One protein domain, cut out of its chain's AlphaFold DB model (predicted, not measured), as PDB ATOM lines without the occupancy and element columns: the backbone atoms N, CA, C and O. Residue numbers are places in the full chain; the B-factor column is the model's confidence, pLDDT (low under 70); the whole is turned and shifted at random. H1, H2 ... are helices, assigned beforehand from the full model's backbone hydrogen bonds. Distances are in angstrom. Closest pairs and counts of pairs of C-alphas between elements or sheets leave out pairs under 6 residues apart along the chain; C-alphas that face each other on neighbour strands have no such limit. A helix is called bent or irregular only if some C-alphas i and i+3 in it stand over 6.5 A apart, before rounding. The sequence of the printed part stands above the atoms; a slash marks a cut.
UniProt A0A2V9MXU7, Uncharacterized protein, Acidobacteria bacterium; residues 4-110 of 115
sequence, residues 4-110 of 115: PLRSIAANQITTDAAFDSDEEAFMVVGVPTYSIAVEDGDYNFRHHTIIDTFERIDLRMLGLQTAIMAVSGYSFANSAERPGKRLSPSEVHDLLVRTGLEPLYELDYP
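This is residues 4 to 110 of the 115 residues of an uncharacterized protein of Acidobacteria bacterium (UniProt A0A2V9MXU7). A flat, loose, open frame: the one long helix, H4, makes one side with short H1 near it, the short helices H2, H5 and H6 gather at the opposite end, and small H3 sits by itself at a further corner. Long stretches without a named element run between these places: residues 9 to 23 lead from H1 over to H2, residues 28 to 42 lead back to H3, and a further long link joins H4 to H5. The printed part has 107 residues with six named helices, H1 to H6 in order along the chain, and no named strand. The class is all helix, though under half of the residues, 50 of 107, are in named elements. The whole is loose, with a radius of gyration of the C-alphas of 16.3 A and spans of 44 by 40 by 18 A.

H1, residues 4 to 8, only just touches H4, residues 59 to 77, with 3 pairs of C-alphas within 8 A. H4 touches H1 with residues 68 to 71 alone, and the closest C-alphas of the two are those of Leu 5 and Ile 68, 6.9 A apart. H2, residues 24 to 27, touches no helix. It is close to but not clearly touching H5, residues 89 to 99; the closest C-alphas, those of Met 27 and Val 92, are 7.6 A apart. H3, residues 43 to 46, touches no helix either. H5 and H6, residues 102 to 108, touch only at the corner by their link, and only just, with 3 pairs of C-alphas within 8 A. Their closest C-alphas are those of Leu 96 and Glu 102, 5.1 A apart. They run opposite ways at a steep tilt of 69.6 degrees, only just short of about perpendicular. Among the pairs that are apart are H1 and H5, H2 and H4, and H3 and H4. Every O i to N i+4 pair is within hydrogen-bond range in H4, H5 and H6; in H1 it is 0 of 1, beside 1 of 2 O i to N i+3 pairs, and H2 and H3 are too short for an O i to N i+4 pair.

H1 begins at C-alpha 4, (1.872, -20.306, -73.682), and is irregular: C-alphas 4 and 7 are 7.3 A apart. H2 and H3 have four residues each. H4 measures 26.7 A from C-alpha 59, (-0.648, -0.560, -65.856), to C-alpha 77. H5 measures 15.5 A and H6 10.1 A, ending at C-alpha 108, (-33.388, -8.433, -73.281).

The two C-alphas farthest apart are those of Ile 50 and Ala 80, 45.9 A. Residues 76 to 81, of which 76 and 77 belong to H4, stand free. The link from H5 to H6 is tight, and the other four are long. The printed part has no cut, its mean pLDDT is 93.1, and no printed residue is under 70.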
ATOM      1  N   PRO A   4       0.915 -21.399 -73.873       93.00
ATOM      2  CA  PRO A   4       1.872 -20.306 -73.682       93.00
ATOM      3  C   PRO A   4       1.564 -19.392 -72.484       93.00
ATOM      4  O   PRO A   4       2.477 -18.767 -71.961       93.00
ATOM      5  N   LEU A   5       0.314 -19.352 -72.008       92.94
ATOM      6  CA  LEU A   5      -0.109 -18.521 -70.872       92.94
ATOM      7  C   LEU A   5       0.099 -19.189 -69.504       92.94
ATOM      8  O   LEU A   5      -0.170 -18.588 -68.465       92.94
ATOM      9  N   ARG A   6       0.600 -20.431 -69.473       93.81
ATOM     10  CA  ARG A   6       0.737 -21.212 -68.233       93.81
ATOM     11  C   ARG A   6       1.672 -20.572 -67.207       93.81
ATOM     12  O   ARG A   6       1.439 -20.721 -66.013       93.81
ATOM     13  N   SER A   7       2.719 -19.872 -67.644       91.25
ATOM     14  CA  SER A   7       3.695 -19.232 -66.746       91.25
ATOM     15  C   SER A   7       3.100 -18.115 -65.885       91.25
ATOM     16  O   SER A   7       3.679 -17.787 -64.855       91.25
ATOM     17  N   ILE A   8       1.949 -17.567 -66.284       90.31
ATOM     18  CA  ILE A   8       1.213 -16.527 -65.553       90.31
ATOM     19  C   ILE A   8      -0.149 -17.023 -65.045       90.31
ATOM     20  O   ILE A   8      -1.012 -16.218 -64.722       90.31
ATOM     21  N   ALA A   9      -0.355 -18.344 -65.012       89.12
ATOM     22  CA  ALA A   9      -1.594 -19.002 -64.587       89.12
ATOM     23  C   ALA A   9      -2.871 -18.626 -65.377       89.12
ATOM     24  O   ALA A   9      -3.963 -19.042 -65.002       89.12
ATOM     25  N   ALA A  10      -2.752 -17.948 -66.523       92.00
ATOM     26  CA  ALA A  10      -3.879 -17.534 -67.367       92.00
ATOM     27  C   ALA A  10      -4.263 -18.592 -68.425       92.00
ATOM     28  O   ALA A  10      -4.604 -18.273 -69.561       92.00
ATOM     29  N   ASN A  11      -4.137 -19.879 -68.088       92.38
ATOM     30  CA  ASN A  11      -4.424 -20.998 -68.995       92.38
ATOM     31  C   ASN A  11      -5.580 -21.891 -68.516       92.38
ATOM     32  O   ASN A  11      -5.731 -23.010 -69.018       92.38
ATOM     33  N   GLN A  12      -6.331 -21.430 -67.516       91.00
ATOM     34  CA  GLN A  12      -7.547 -22.076 -67.037       91.00
ATOM     35  C   GLN A  12      -8.737 -21.671 -67.912       91.00
ATOM     36  O   GLN A  12      -8.730 -20.608 -68.526       91.00
ATOM     37  N   ILE A  13      -9.730 -22.552 -67.996       89.56
ATOM     38  CA  ILE A  13     -10.953 -22.339 -68.769       89.56
ATOM     39  C   ILE A  13     -12.117 -22.671 -67.846       89.56
ATOM     40  O   ILE A  13     -12.163 -23.771 -67.293       89.56
ATOM     41  N   THR A  14     -13.043 -21.734 -67.710       89.62
ATOM     42  CA  THR A  14     -14.380 -21.974 -67.166       89.62
ATOM     43  C   THR A  14     -15.362 -22.072 -68.333       89.62
ATOM     44  O   THR A  14     -15.100 -21.575 -69.427       89.62
ATOM     45  N   THR A  15     -16.471 -22.779 -68.134       90.38
ATOM     46  CA  THR A  15     -17.527 -22.937 -69.152       90.38
ATOM     47  C   THR A  15     -18.816 -22.254 -68.712       90.38
ATOM     48  O   THR A  15     -19.911 -22.758 -68.969       90.38
ATOM     49  N   ASP A  16     -18.675 -21.161 -67.971       90.12
ATOM     50  CA  ASP A  16     -19.786 -20.329 -67.526       90.12
ATOM     51  C   ASP A  16     -20.116 -19.271 -68.585       90.12
ATOM     52  O   ASP A  16     -19.453 -19.178 -69.619       90.12
ATOM     53  N   ALA A  17     -21.184 -18.526 -68.342       91.62
ATOM     54  CA  ALA A  17     -21.695 -17.481 -69.211       91.62
ATOM     55  C   ALA A  17     -21.994 -16.231 -68.380       91.62
ATOM     56  O   ALA A  17     -22.234 -16.342 -67.175       91.62
ATOM     57  N   ALA A  18     -22.008 -15.075 -69.038       89.56
ATOM     58  CA  ALA A  18     -22.350 -13.788 -68.447       89.56
ATOM     59  C   ALA A  18     -23.259 -12.981 -69.396       89.56
ATOM     60  O   ALA A  18     -23.333 -13.281 -70.589       89.56
ATOM     61  N   PHE A  19     -23.979 -12.015 -68.823       90.00
ATOM     62  CA  PHE A  19     -24.908 -11.071 -69.470       90.00
ATOM     63  C   PHE A  19     -24.542  -9.648 -69.015       90.00
ATOM     64  O   PHE A  19     -25.298  -8.962 -68.329       90.00
ATOM     65  N   ASP A  20     -23.297  -9.252 -69.254       87.25
ATOM     66  CA  ASP A  20     -22.741  -7.982 -68.778       87.25
ATOM     67  C   ASP A  20     -21.934  -7.234 -69.851       87.25
ATOM     68  O   ASP A  20     -21.354  -6.183 -69.566       87.25
ATOM     69  N   SER A  21     -21.907  -7.746 -71.089       92.38
ATOM     70  CA  SER A  21     -21.074  -7.225 -72.177       92.38
ATOM     71  C   SER A  21     -21.549  -7.702 -73.570       92.38
ATOM     72  O   SER A  21     -22.473  -8.503 -73.712       92.38
ATOM     73  N   ASP A  22     -20.929  -7.175 -74.630       92.56
ATOM     74  CA  ASP A  22     -21.344  -7.319 -76.033       92.56
ATOM     75  C   ASP A  22     -21.321  -8.763 -76.570       92.56
ATOM     76  O   ASP A  22     -21.978  -9.076 -77.569       92.56
ATOM     77  N   GLU A  23     -20.543  -9.664 -75.964       92.62
ATOM     78  CA  GLU A  23     -20.458 -11.053 -76.410       92.62
ATOM     79  C   GLU A  23     -21.782 -11.805 -76.249       92.62
ATOM     80  O   GLU A  23     -22.051 -12.753 -76.989       92.62
ATOM     81  N   GLU A  24     -22.632 -11.360 -75.328       92.62
ATOM     82  CA  GLU A  24     -23.941 -11.939 -75.055       92.62
ATOM     83  C   GLU A  24     -24.766 -12.126 -76.339       92.62
ATOM     84  O   GLU A  24     -25.240 -13.229 -76.623       92.62
ATOM     85  N   ALA A  25     -24.829 -11.095 -77.190       92.38
ATOM     86  CA  ALA A  25     -25.597 -11.106 -78.437       92.38
ATOM     87  C   ALA A  25     -25.163 -12.218 -79.416       92.38
ATOM     88  O   ALA A  25     -25.942 -12.663 -80.265       92.38
ATOM     89  N   PHE A  26     -23.920 -12.694 -79.303       94.19
ATOM     90  CA  PHE A  26     -23.396 -13.818 -80.076       94.19
ATOM     91  C   PHE A  26     -23.680 -15.155 -79.385       94.19
ATOM     92  O   PHE A  26     -24.088 -16.122 -80.045       94.19
ATOM     93  N   MET A  27     -23.508 -15.203 -78.064       94.12
ATOM     94  CA  MET A  27     -23.758 -16.389 -77.249       94.12
ATOM     95  C   MET A  27     -25.211 -16.860 -77.365       94.12
ATOM     96  O   MET A  27     -25.451 -18.052 -77.562       94.12
ATOM     97  N   VAL A  28     -26.177 -15.939 -77.316       93.38
ATOM     98  CA  VAL A  28     -27.614 -16.265 -77.357       93.38
ATOM     99  C   VAL A  28     -28.071 -16.869 -78.684       93.38
ATOM    100  O   VAL A  28     -29.079 -17.568 -78.749       93.38
ATOM    101  N   VAL A  29     -27.310 -16.656 -79.759       93.31
ATOM    102  CA  VAL A  29     -27.528 -17.325 -81.049       93.31
ATOM    103  C   VAL A  29     -26.584 -18.509 -81.253       93.31
ATOM    104  O   VAL A  29     -26.445 -18.992 -82.375       93.31
ATOM    105  N   GLY A  30     -25.915 -18.976 -80.197       94.50
ATOM    106  CA  GLY A  30     -25.069 -20.167 -80.161       94.50
ATOM    107  C   GLY A  30     -23.659 -19.990 -80.727       94.50
ATOM    108  O   GLY A  30     -22.955 -20.987 -80.897       94.50
ATOM    109  N   VAL A  31     -23.222 -18.773 -81.065       95.25
ATOM    110  CA  VAL A  31     -21.824 -18.535 -81.466       95.25
ATOM    111  C   VAL A  31     -20.928 -18.707 -80.232       95.25
ATOM    112  O   VAL A  31     -21.244 -18.131 -79.198       95.25
ATOM    113  N   PRO A  32     -19.813 -19.459 -80.314       93.44
ATOM    114  CA  PRO A  32     -18.851 -19.531 -79.218       93.44
ATOM    115  C   PRO A  32     -18.280 -18.152 -78.896       93.44
ATOM    116  O   PRO A  32     -17.746 -17.481 -79.782       93.44
ATOM    117  N   THR A  33     -18.360 -17.766 -77.631       93.69
ATOM    118  CA  THR A  33     -17.826 -16.509 -77.110       93.69
ATOM    119  C   THR A  33     -16.765 -16.781 -76.056       93.69
ATOM    120  O   THR A  33     -16.715 -17.856 -75.455       93.69
ATOM    121  N   TYR A  34     -15.869 -15.814 -75.880       91.88
ATOM    122  CA  TYR A  34     -14.759 -15.902 -74.942       91.88
ATOM    123  C   TYR A  34     -14.598 -14.560 -74.256       91.88
ATOM    124  O   TYR A  34     -14.363 -13.556 -74.925       91.88
ATOM    125  N   SER A  35     -14.654 -14.569 -72.934       91.69
ATOM    126  CA  SER A  35     -14.236 -13.459 -72.094       91.69
ATOM    127  C   SER A  35     -12.977 -13.861 -71.331       91.69
ATOM    128  O   SER A  35     -12.704 -15.045 -71.098       91.69
ATOM    129  N   ILE A  36     -12.155 -12.873 -70.984       91.00
ATOM    130  CA  ILE A  36     -11.051 -13.106 -70.059       91.00
ATOM    131  C   ILE A  36     -11.615 -12.901 -68.660       91.00
ATOM    132  O   ILE A  36     -12.038 -11.799 -68.331       91.00
ATOM    133  N   ALA A  37     -11.604 -13.953 -67.844       89.06
ATOM    134  CA  ALA A  37     -11.968 -13.828 -66.442       89.06
ATOM    135  C   ALA A  37     -10.995 -12.865 -65.745       89.06
ATOM    136  O   ALA A  37      -9.772 -13.047 -65.791       89.06
ATOM    137  N   VAL A  38     -11.549 -11.837 -65.111       87.69
ATOM    138  CA  VAL A  38     -10.817 -10.843 -64.328       87.69
ATOM    139  C   VAL A  38     -11.242 -10.938 -62.869       87.69
ATOM    140  O   VAL A  38     -12.346 -11.370 -62.562       87.69
ATOM    141  N   GLU A  39     -10.351 -10.561 -61.958       86.81
ATOM    142  CA  GLU A  39     -10.734 -10.367 -60.562       86.81
ATOM    143  C   GLU A  39     -11.409  -9.000 -60.424       86.81
ATOM    144  O   GLU A  39     -10.808  -7.984 -60.779       86.81
ATOM    145  N   ASP A  40     -12.625  -8.971 -59.875       87.25
ATOM    146  CA  ASP A  40     -13.426  -7.745 -59.757       87.25
ATOM    147  C   ASP A  40     -12.726  -6.635 -58.962       87.25
ATOM    148  O   ASP A  40     -12.940  -5.454 -59.225       87.25
ATOM    149  N   GLY A  41     -11.895  -6.982 -57.973       89.75
ATOM    150  CA  GLY A  41     -11.228  -6.003 -57.114       89.75
ATOM    151  C   GLY A  41     -12.233  -5.025 -56.496       89.75
ATOM    152  O   GLY A  41     -13.103  -5.418 -55.723       89.75
ATOM    153  N   ASP A  42     -12.120  -3.743 -56.841       91.19
ATOM    154  CA  ASP A  42     -13.079  -2.706 -56.457       91.19
ATOM    155  C   ASP A  42     -13.875  -2.126 -57.640       91.19
ATOM    156  O   ASP A  42     -14.411  -1.018 -57.540       91.19
ATOM    157  N   TYR A  43     -14.001  -2.884 -58.735       93.00
ATOM    158  CA  TYR A  43     -14.797  -2.542 -59.918       93.00
ATOM    159  C   TYR A  43     -16.199  -2.063 -59.535       93.00
ATOM    160  O   TYR A  43     -16.577  -0.948 -59.877       93.00
ATOM    161  N   ASN A  44     -16.917  -2.826 -58.706       92.38
ATOM    162  CA  ASN A  44     -18.289  -2.508 -58.289       92.38
ATOM    163  C   ASN A  44     -18.424  -1.212 -57.463       92.38
ATOM    164  O   ASN A  44     -19.523  -0.683 -57.330       92.38
ATOM    165  N   PHE A  45     -17.328  -0.682 -56.911       94.19
ATOM    166  CA  PHE A  45     -17.328   0.610 -56.212       94.19
ATOM    167  C   PHE A  45     -16.992   1.787 -57.132       94.19
ATOM    168  O   PHE A  45     -17.264   2.935 -56.778       94.19
ATOM    169  N   ARG A  46     -16.354   1.521 -58.278       94.12
ATOM    170  CA  ARG A  46     -15.869   2.544 -59.214       94.12
ATOM    171  C   ARG A  46     -16.747   2.662 -60.451       94.12
ATOM    172  O   ARG A  46     -16.996   3.777 -60.899       94.12
ATOM    173  N   HIS A  47     -17.198   1.537 -60.985       95.81
ATOM    174  CA  HIS A  47     -17.969   1.445 -62.213       95.81
ATOM    175  C   HIS A  47     -19.203   2.357 -62.166       95.81
ATOM    176  O   HIS A  47     -19.917   2.399 -61.165       95.81
ATOM    177  N   HIS A  48     -19.428   3.117 -63.241       97.19
ATOM    178  CA  HIS A  48     -20.509   4.110 -63.349       97.19
ATOM    179  C   HIS A  48     -20.477   5.237 -62.299       97.19
ATOM    180  O   HIS A  48     -21.505   5.841 -61.985       97.19
ATOM    181  N   THR A  49     -19.300   5.579 -61.772       97.62
ATOM    182  CA  THR A  49     -19.136   6.703 -60.840       97.62
ATOM    183  C   THR A  49     -18.127   7.731 -61.350       97.62
ATOM    184  O   THR A  49     -17.367   7.484 -62.281       97.62
ATOM    185  N   ILE A  50     -18.058   8.889 -60.686       97.38
ATOM    186  CA  ILE A  50     -17.072   9.939 -60.998       97.38
ATOM    187  C   ILE A  50     -15.618   9.525 -60.710       97.38
ATOM    188  O   ILE A  50     -14.697  10.223 -61.121       97.38
ATOM    189  N   ILE A  51     -15.399   8.426 -59.978       96.19
ATOM    190  CA  ILE A  51     -14.054   7.930 -59.661       96.19
ATOM    191  C   ILE A  51     -13.561   6.864 -60.647       96.19
ATOM    192  O   ILE A  51     -12.468   6.336 -60.443       96.19
ATOM    193  N   ASP A  52     -14.330   6.555 -61.696       97.06
ATOM    194  CA  ASP A  52     -13.879   5.746 -62.832       97.06
ATOM    195  C   ASP A  52     -12.979   6.586 -63.753       97.06
ATOM    196  O   ASP A  52     -13.411   7.171 -64.747       97.06
ATOM    197  N   THR A  53     -11.725   6.758 -63.333       96.19
ATOM    198  CA  THR A  53     -10.761   7.662 -63.970       96.19
ATOM    199  C   THR A  53      -9.438   6.965 -64.267       96.19
ATOM    200  O   THR A  53      -9.128   5.898 -63.733       96.19
ATOM    201  N   PHE A  54      -8.616   7.583 -65.116       96.88
ATOM    202  CA  PHE A  54      -7.355   7.009 -65.589       96.88
ATOM    203  C   PHE A  54      -6.390   6.626 -64.454       96.88
ATOM    204  O   PHE A  54      -5.691   5.619 -64.539       96.88
ATOM    205  N   GLU A  55      -6.384   7.379 -63.355       95.69
ATOM    206  CA  GLU A  55      -5.526   7.137 -62.189       95.69
ATOM    207  C   GLU A  55      -5.840   5.811 -61.478       95.69
ATOM    208  O   GLU A  55      -5.062   5.357 -60.640       95.69
ATOM    209  N   ARG A  56      -6.983   5.189 -61.790       93.81
ATOM    210  CA  ARG A  56      -7.409   3.901 -61.238       93.81
ATOM    211  C   ARG A  56      -6.901   2.694 -62.023       93.81
ATOM    212  O   ARG A  56      -7.065   1.570 -61.546       93.81
ATOM    213  N   ILE A  57      -6.285   2.907 -63.186       93.44
ATOM    214  CA  ILE A  57      -5.769   1.834 -64.039       93.44
ATOM    215  C   ILE A  57      -4.458   1.278 -63.474       93.44
ATOM    216  O   ILE A  57      -3.459   1.986 -63.348       93.44
ATOM    217  N   ASP A  58      -4.427  -0.030 -63.210       93.56
ATOM    218  CA  ASP A  58      -3.180  -0.758 -62.965       93.56
ATOM    219  C   ASP A  58      -2.506  -1.089 -64.309       93.56
ATOM    220  O   ASP A  58      -2.930  -1.983 -65.048       93.56
ATOM    221  N   LEU A  59      -1.417  -0.377 -64.619       95.88
ATOM    222  CA  LEU A  59      -0.648  -0.560 -65.856       95.88
ATOM    223  C   LEU A  59      -0.052  -1.968 -66.002       95.88
ATOM    224  O   LEU A  59       0.101  -2.459 -67.122       95.88
ATOM    225  N   ARG A  60       0.276  -2.640 -64.892       94.19
ATOM    226  CA  ARG A  60       0.765  -4.024 -64.925       94.19
ATOM    227  C   ARG A  60      -0.357  -4.959 -65.355       94.19
ATOM    228  O   ARG A  60      -0.126  -5.820 -66.203       94.19
ATOM    229  N   MET A  61      -1.560  -4.780 -64.808       92.62
ATOM    230  CA  MET A  61      -2.723  -5.578 -65.204       92.62
ATOM    231  C   MET A  61      -3.122  -5.302 -66.650       92.62
ATOM    232  O   MET A  61      -3.342  -6.255 -67.390       92.62
ATOM    233  N   LEU A  62      -3.099  -4.044 -67.097       94.25
ATOM    234  CA  LEU A  62      -3.320  -3.702 -68.503       94.25
ATOM    235  C   LEU A  62      -2.336  -4.437 -69.431       94.25
ATOM    236  O   LEU A  62      -2.748  -5.032 -70.429       94.25
ATOM    237  N   GLY A  63      -1.044  -4.452 -69.086       95.06
ATOM    238  CA  GLY A  63      -0.021  -5.172 -69.851       95.06
ATOM    239  C   GLY A  63      -0.239  -6.689 -69.877       95.06
ATOM    240  O   GLY A  63      -0.144  -7.309 -70.938       95.06
ATOM    241  N   LEU A  64      -0.579  -7.288 -68.731       93.75
ATOM    242  CA  LEU A  64      -0.876  -8.722 -68.634       93.75
ATOM    243  C   LEU A  64      -2.114  -9.101 -69.454       93.75
ATOM    244  O   LEU A  64      -2.049 -10.041 -70.242       93.75
ATOM    245  N   GLN A  65      -3.207  -8.351 -69.322       94.56
ATOM    246  CA  GLN A  65      -4.449  -8.591 -70.060       94.56
ATOM    247  C   GLN A  65      -4.249  -8.424 -71.570       94.56
ATOM    248  O   GLN A  65      -4.703  -9.256 -72.355       94.56
ATOM    249  N   THR A  66      -3.464  -7.425 -71.985       95.50
ATOM    250  CA  THR A  66      -3.070  -7.246 -73.392       95.50
ATOM    251  C   THR A  66      -2.324  -8.473 -73.921       95.50
ATOM    252  O   THR A  66      -2.639  -8.977 -75.000       95.50
ATOM    253  N   ALA A  67      -1.359  -8.994 -73.159       94.56
ATOM    254  CA  ALA A  67      -0.614 -10.188 -73.547       94.56
ATOM    255  C   ALA A  67      -1.513 -11.436 -73.617       94.56
ATOM    256  O   ALA A  67      -1.409 -12.206 -74.573       94.56
ATOM    257  N   ILE A  68      -2.421 -11.618 -72.649       95.81
ATOM    258  CA  ILE A  68      -3.393 -12.723 -72.629       95.81
ATOM    259  C   ILE A  68      -4.289 -12.668 -73.867       95.81
ATOM    260  O   ILE A  68      -4.414 -13.678 -74.566       95.81
ATOM    261  N   MET A  69      -4.854 -11.500 -74.178       95.94
ATOM    262  CA  MET A  69      -5.709 -11.302 -75.349       95.94
ATOM    263  C   MET A  69      -4.948 -11.590 -76.647       95.94
ATOM    264  O   MET A  69      -5.410 -12.370 -77.479       95.94
ATOM    265  N   ALA A  70      -3.742 -11.033 -76.804       96.06
ATOM    266  CA  ALA A  70      -2.929 -11.215 -78.005       96.06
ATOM    267  C   ALA A  70      -2.547 -12.686 -78.237       96.06
ATOM    268  O   ALA A  70      -2.694 -13.209 -79.344       96.06
ATOM    269  N   VAL A  71      -2.089 -13.381 -77.193       95.62
ATOM    270  CA  VAL A  71      -1.697 -14.795 -77.282       95.62
ATOM    271  C   VAL A  71      -2.909 -15.694 -77.515       95.62
ATOM    272  O   VAL A  71      -2.809 -16.648 -78.291       95.62
ATOM    273  N   SER A  72      -4.046 -15.403 -76.877       94.19
ATOM    274  CA  SER A  72      -5.294 -16.150 -77.075       94.19
ATOM    275  C   SER A  72      -5.799 -15.987 -78.504       94.19
ATOM    276  O   SER A  72      -5.982 -16.987 -79.194       94.19
ATOM    277  N   GLY A  73      -5.898 -14.746 -78.991       94.38
ATOM    278  CA  GLY A  73      -6.292 -14.437 -80.365       94.38
ATOM    279  C   GLY A  73      -5.372 -15.087 -81.398       94.38
ATOM    280  O   GLY A  73      -5.848 -15.754 -82.314       94.38
ATOM    281  N   TYR A  74      -4.050 -14.992 -81.210       95.75
ATOM    282  CA  TYR A  74      -3.083 -15.668 -82.080       95.75
ATOM    283  C   TYR A  74      -3.261 -17.191 -82.057       95.75
ATOM    284  O   TYR A  74      -3.266 -17.837 -83.104       95.75
ATOM    285  N   SER A  75      -3.431 -17.781 -80.873       93.81
ATOM    286  CA  SER A  75      -3.623 -19.228 -80.734       93.81
ATOM    287  C   SER A  75      -4.925 -19.695 -81.382       93.81
ATOM    288  O   SER A  75      -4.948 -20.771 -81.972       93.81
ATOM    289  N   PHE A  76      -5.994 -18.901 -81.281       93.56
ATOM    290  CA  PHE A  76      -7.291 -19.175 -81.900       93.56
ATOM    291  C   PHE A  76      -7.205 -19.099 -83.422       93.56
ATOM    292  O   PHE A  76      -7.631 -20.031 -84.100       93.56
ATOM    293  N   ALA A  77      -6.571 -18.052 -83.950       94.25
ATOM    294  CA  ALA A  77      -6.388 -17.862 -85.386       94.25
ATOM    295  C   ALA A  77      -5.534 -18.962 -86.044       94.25
ATOM    296  O   ALA A  77      -5.748 -19.285 -87.208       94.25
ATOM    297  N   ASN A  78      -4.586 -19.551 -85.306       94.88
ATOM    298  CA  ASN A  78      -3.690 -20.607 -85.799       94.88
ATOM    299  C   ASN A  78      -4.142 -22.030 -85.425       94.88
ATOM    300  O   ASN A  78      -3.381 -22.989 -85.574       94.88
ATOM    301  N   SER A  79      -5.353 -22.189 -84.896       93.19
ATOM    302  CA  SER A  79      -5.871 -23.501 -84.523       93.19
ATOM    303  C   SER A  79      -6.259 -24.328 -85.743       93.19
ATOM    304  O   SER A  79      -6.930 -23.830 -86.642       93.19
ATOM    305  N   ALA A  80      -5.924 -25.621 -85.737       94.50
ATOM    306  CA  ALA A  80      -6.430 -26.557 -86.743       94.50
ATOM    307  C   ALA A  80      -7.942 -26.812 -86.589       94.50
ATOM    308  O   ALA A  80      -8.641 -27.055 -87.570       94.50
ATOM    309  N   GLU A  81      -8.443 -26.740 -85.355       92.62
ATOM    310  CA  GLU A  81      -9.851 -26.930 -85.013       92.62
ATOM    311  C   GLU A  81     -10.444 -25.635 -84.471       92.62
ATOM    312  O   GLU A  81      -9.757 -24.855 -83.808       92.62
ATOM    313  N   ARG A  82     -11.739 -25.409 -84.705       89.12
ATOM    314  CA  ARG A  82     -12.423 -24.258 -84.112       89.12
ATOM    315  C   ARG A  82     -12.359 -24.373 -82.584       89.12
ATOM    316  O   ARG A  82     -12.751 -25.416 -82.058       89.12
ATOM    317  N   PRO A  83     -11.887 -23.339 -81.865       88.44
ATOM    318  CA  PRO A  83     -12.097 -23.297 -80.431       88.44
ATOM    319  C   PRO A  83     -13.613 -23.249 -80.218       88.44
ATOM    320  O   PRO A  83     -14.292 -22.422 -80.818       88.44
ATOM    321  N   GLY A  84     -14.143 -24.184 -79.428       90.25
ATOM    322  CA  GLY A  84     -15.577 -24.298 -79.160       90.25
ATOM    323  C   GLY A  84     -16.427 -24.783 -80.344       90.25
ATOM    324  O   GLY A  84     -16.090 -24.643 -81.520       90.25
ATOM    325  N   LYS A  85     -17.584 -25.358 -80.016       93.88
ATOM    326  CA  LYS A  85     -18.623 -25.692 -80.994       93.88
ATOM    327  C   LYS A  85     -19.729 -24.646 -80.950       93.88
ATOM    328  O   LYS A  85     -20.046 -24.139 -79.878       93.88
ATOM    329  N   ARG A  86     -20.359 -24.379 -82.095       95.56
ATOM    330  CA  ARG A  86     -21.623 -23.638 -82.125       95.56
ATOM    331  C   ARG A  86     -22.692 -24.460 -81.401       95.56
ATOM    332  O   ARG A  86     -22.843 -25.642 -81.709       95.56
ATOM    333  N   LEU A  87     -23.389 -23.838 -80.459       95.75
ATOM    334  CA  LEU A  87     -24.468 -24.467 -79.703       95.75
ATOM    335  C   LEU A  87     -25.760 -24.485 -80.528       95.75
ATOM    336  O   LEU A  87     -26.007 -23.578 -81.332       95.75
ATOM    337  N   SER A  88     -26.573 -25.528 -80.350       95.88
ATOM    338  CA  SER A  88     -27.965 -25.524 -80.815       95.88
ATOM    339  C   SER A  88     -28.827 -24.604 -79.933       95.88
ATOM    340  O   SER A  88     -28.422 -24.286 -78.817       95.88
ATOM    341  N   PRO A  89     -30.038 -24.215 -80.373       94.12
ATOM    342  CA  PRO A  89     -30.957 -23.439 -79.534       94.12
ATOM    343  C   PRO A  89     -31.246 -24.104 -78.175       94.12
ATOM    344  O   PRO A  89     -31.166 -23.457 -77.135       94.12
ATOM    345  N   SER A  90     -31.452 -25.427 -78.158       94.81
ATOM    346  CA  SER A  90     -31.635 -26.186 -76.912       94.81
ATOM    347  C   SER A  90     -30.397 -26.158 -76.010       94.81
ATOM    348  O   SER A  90     -30.520 -26.052 -74.800       94.81
ATOM    349  N   GLU A  91     -29.193 -26.209 -76.585       95.94
ATOM    350  CA  GLU A  91     -27.947 -26.134 -75.811       95.94
ATOM    351  C   GLU A  91     -27.676 -24.723 -75.273       95.94
ATOM    352  O   GLU A  91     -27.067 -24.581 -74.215       95.94
ATOM    353  N   VAL A  92     -28.131 -23.679 -75.978       95.06
ATOM    354  CA  VAL A  92     -28.129 -22.304 -75.458       95.06
ATOM    355  C   VAL A  92     -29.084 -22.196 -74.274       95.06
ATOM    356  O   VAL A  92     -28.697 -21.657 -73.243       95.06
ATOM    357  N   HIS A  93     -30.294 -22.749 -74.373       93.88
ATOM    358  CA  HIS A  93     -31.220 -22.792 -73.240       93.88
ATOM    359  C   HIS A  93     -30.615 -23.505 -72.026       93.88
ATOM    360  O   HIS A  93     -30.597 -22.940 -70.935       93.88
ATOM    361  N   ASP A  94     -30.039 -24.694 -72.222       95.50
ATOM    362  CA  ASP A  94     -29.386 -25.449 -71.148       95.50
ATOM    363  C   ASP A  94     -28.244 -24.648 -70.497       95.50
ATOM    364  O   ASP A  94     -28.053 -24.704 -69.278       95.50
ATOM    365  N   LEU A  95     -27.485 -23.882 -71.294       94.88
ATOM    366  CA  LEU A  95     -26.460 -22.969 -70.792       94.88
ATOM    367  C   LEU A  95     -27.081 -21.877 -69.913       94.88
ATOM    368  O   LEU A  95     -26.648 -21.737 -68.772       94.88
ATOM    369  N   LEU A  96     -28.099 -21.168 -70.413       94.75
ATOM    370  CA  LEU A  96     -28.780 -20.080 -69.701       94.75
ATOM    371  C   LEU A  96     -29.392 -20.549 -68.377       94.75
ATOM    372  O   LEU A  96     -29.252 -19.872 -67.360       94.75
ATOM    373  N   VAL A  97     -30.033 -21.721 -68.364       95.38
ATOM    374  CA  VAL A  97     -30.612 -22.311 -67.148       95.38
ATOM    375  C   VAL A  97     -29.513 -22.663 -66.150       95.38
ATOM    376  O   VAL A  97     -29.600 -22.301 -64.977       95.38
ATOM    377  N   ARG A  98     -28.443 -23.334 -66.600       95.94
ATOM    378  CA  ARG A  98     -27.339 -23.746 -65.719       95.94
ATOM    379  C   ARG A  98     -26.607 -22.558 -65.095       95.94
ATOM    380  O   ARG A  98     -26.120 -22.688 -63.974       95.94
ATOM    381  N   THR A  99     -26.507 -21.434 -65.802       94.94
ATOM    382  CA  THR A  99     -25.827 -20.221 -65.319       94.94
ATOM    383  C   THR A  99     -26.776 -19.206 -64.679       94.94
ATOM    384  O   THR A  99     -26.317 -18.170 -64.212       94.94
ATOM    385  N   GLY A 100     -28.082 -19.495 -64.615       95.81
ATOM    386  CA  GLY A 100     -29.083 -18.618 -63.999       95.81
ATOM    387  C   GLY A 100     -29.394 -17.345 -64.794       95.81
ATOM    388  O   GLY A 100     -29.888 -16.379 -64.220       95.81
ATOM    389  N   LEU A 101     -29.106 -17.333 -66.097       95.12
ATOM    390  CA  LEU A 101     -29.235 -16.165 -66.980       95.12
ATOM    391  C   LEU A 101     -30.566 -16.121 -67.742       95.12
ATOM    392  O   LEU A 101     -30.832 -15.149 -68.441       95.12
ATOM    393  N   GLU A 102     -31.418 -17.143 -67.604       93.56
ATOM    394  CA  GLU A 102     -32.731 -17.194 -68.268       93.56
ATOM    395  C   GLU A 102     -33.586 -15.927 -68.033       93.56
ATOM    396  O   GLU A 102     -34.072 -15.377 -69.021       93.56
ATOM    397  N   PRO A 103     -33.707 -15.367 -66.809       93.62
ATOM    398  CA  PRO A 103     -34.499 -14.151 -66.602       93.62
ATOM    399  C   PRO A 103     -33.941 -12.909 -67.314       93.62
ATOM    400  O   PRO A 103     -34.714 -12.045 -67.722       93.62
ATOM    401  N   LEU A 104     -32.612 -12.805 -67.451       92.94
ATOM    402  CA  LEU A 104     -31.969 -11.700 -68.172       92.94
ATOM    403  C   LEU A 104     -32.193 -11.847 -69.676       92.94
ATOM    404  O   LEU A 104     -32.610 -10.902 -70.336       92.94
ATOM    405  N   TYR A 105     -32.047 -13.068 -70.192       92.25
ATOM    406  CA  TYR A 105     -32.379 -13.370 -71.577       92.25
ATOM    407  C   TYR A 105     -33.832 -12.987 -71.917       92.25
ATOM    408  O   TYR A 105     -34.082 -12.353 -72.940       92.25
ATOM    409  N   GLU A 106     -34.803 -13.346 -71.073       91.31
ATOM    410  CA  GLU A 106     -36.213 -13.005 -71.310       91.31
ATOM    411  C   GLU A 106     -36.476 -11.492 -71.278       91.31
ATOM    412  O   GLU A 106     -37.369 -11.011 -71.980       91.31
ATOM    413  N   LEU A 107     -35.703 -10.748 -70.482       92.06
ATOM    414  CA  LEU A 107     -35.787  -9.294 -70.398       92.06
ATOM    415  C   LEU A 107     -35.248  -8.615 -71.663       92.06
ATOM    416  O   LEU A 107     -35.901  -7.711 -72.188       92.06
ATOM    417  N   ASP A 108     -34.090  -9.060 -72.155       89.94
ATOM    418  CA  ASP A 108     -33.388  -8.433 -73.281       89.94
ATOM    419  C   ASP A 108     -33.902  -8.918 -74.648       89.94
ATOM    420  O   ASP A 108     -33.834  -8.195 -75.649       89.94
ATOM    421  N   TYR A 109     -34.501 -10.114 -74.698       87.62
ATOM    422  CA  TYR A 109     -35.045 -10.728 -75.914       87.62
ATOM    423  C   TYR A 109     -36.512 -11.182 -75.764       87.62
ATOM    424  O   TYR A 109     -36.840 -12.331 -76.083       87.62
ATOM    425  N   PRO A 110     -37.443 -10.293 -75.371       81.69
ATOM    426  CA  PRO A 110     -38.815 -10.662 -75.000       81.69
ATOM    427  C   PRO A 110     -39.621 -11.302 -76.143       81.69
ATOM    428  O   PRO A 110     -40.496 -12.135 -75.908       81.69
TER     429      PRO A 110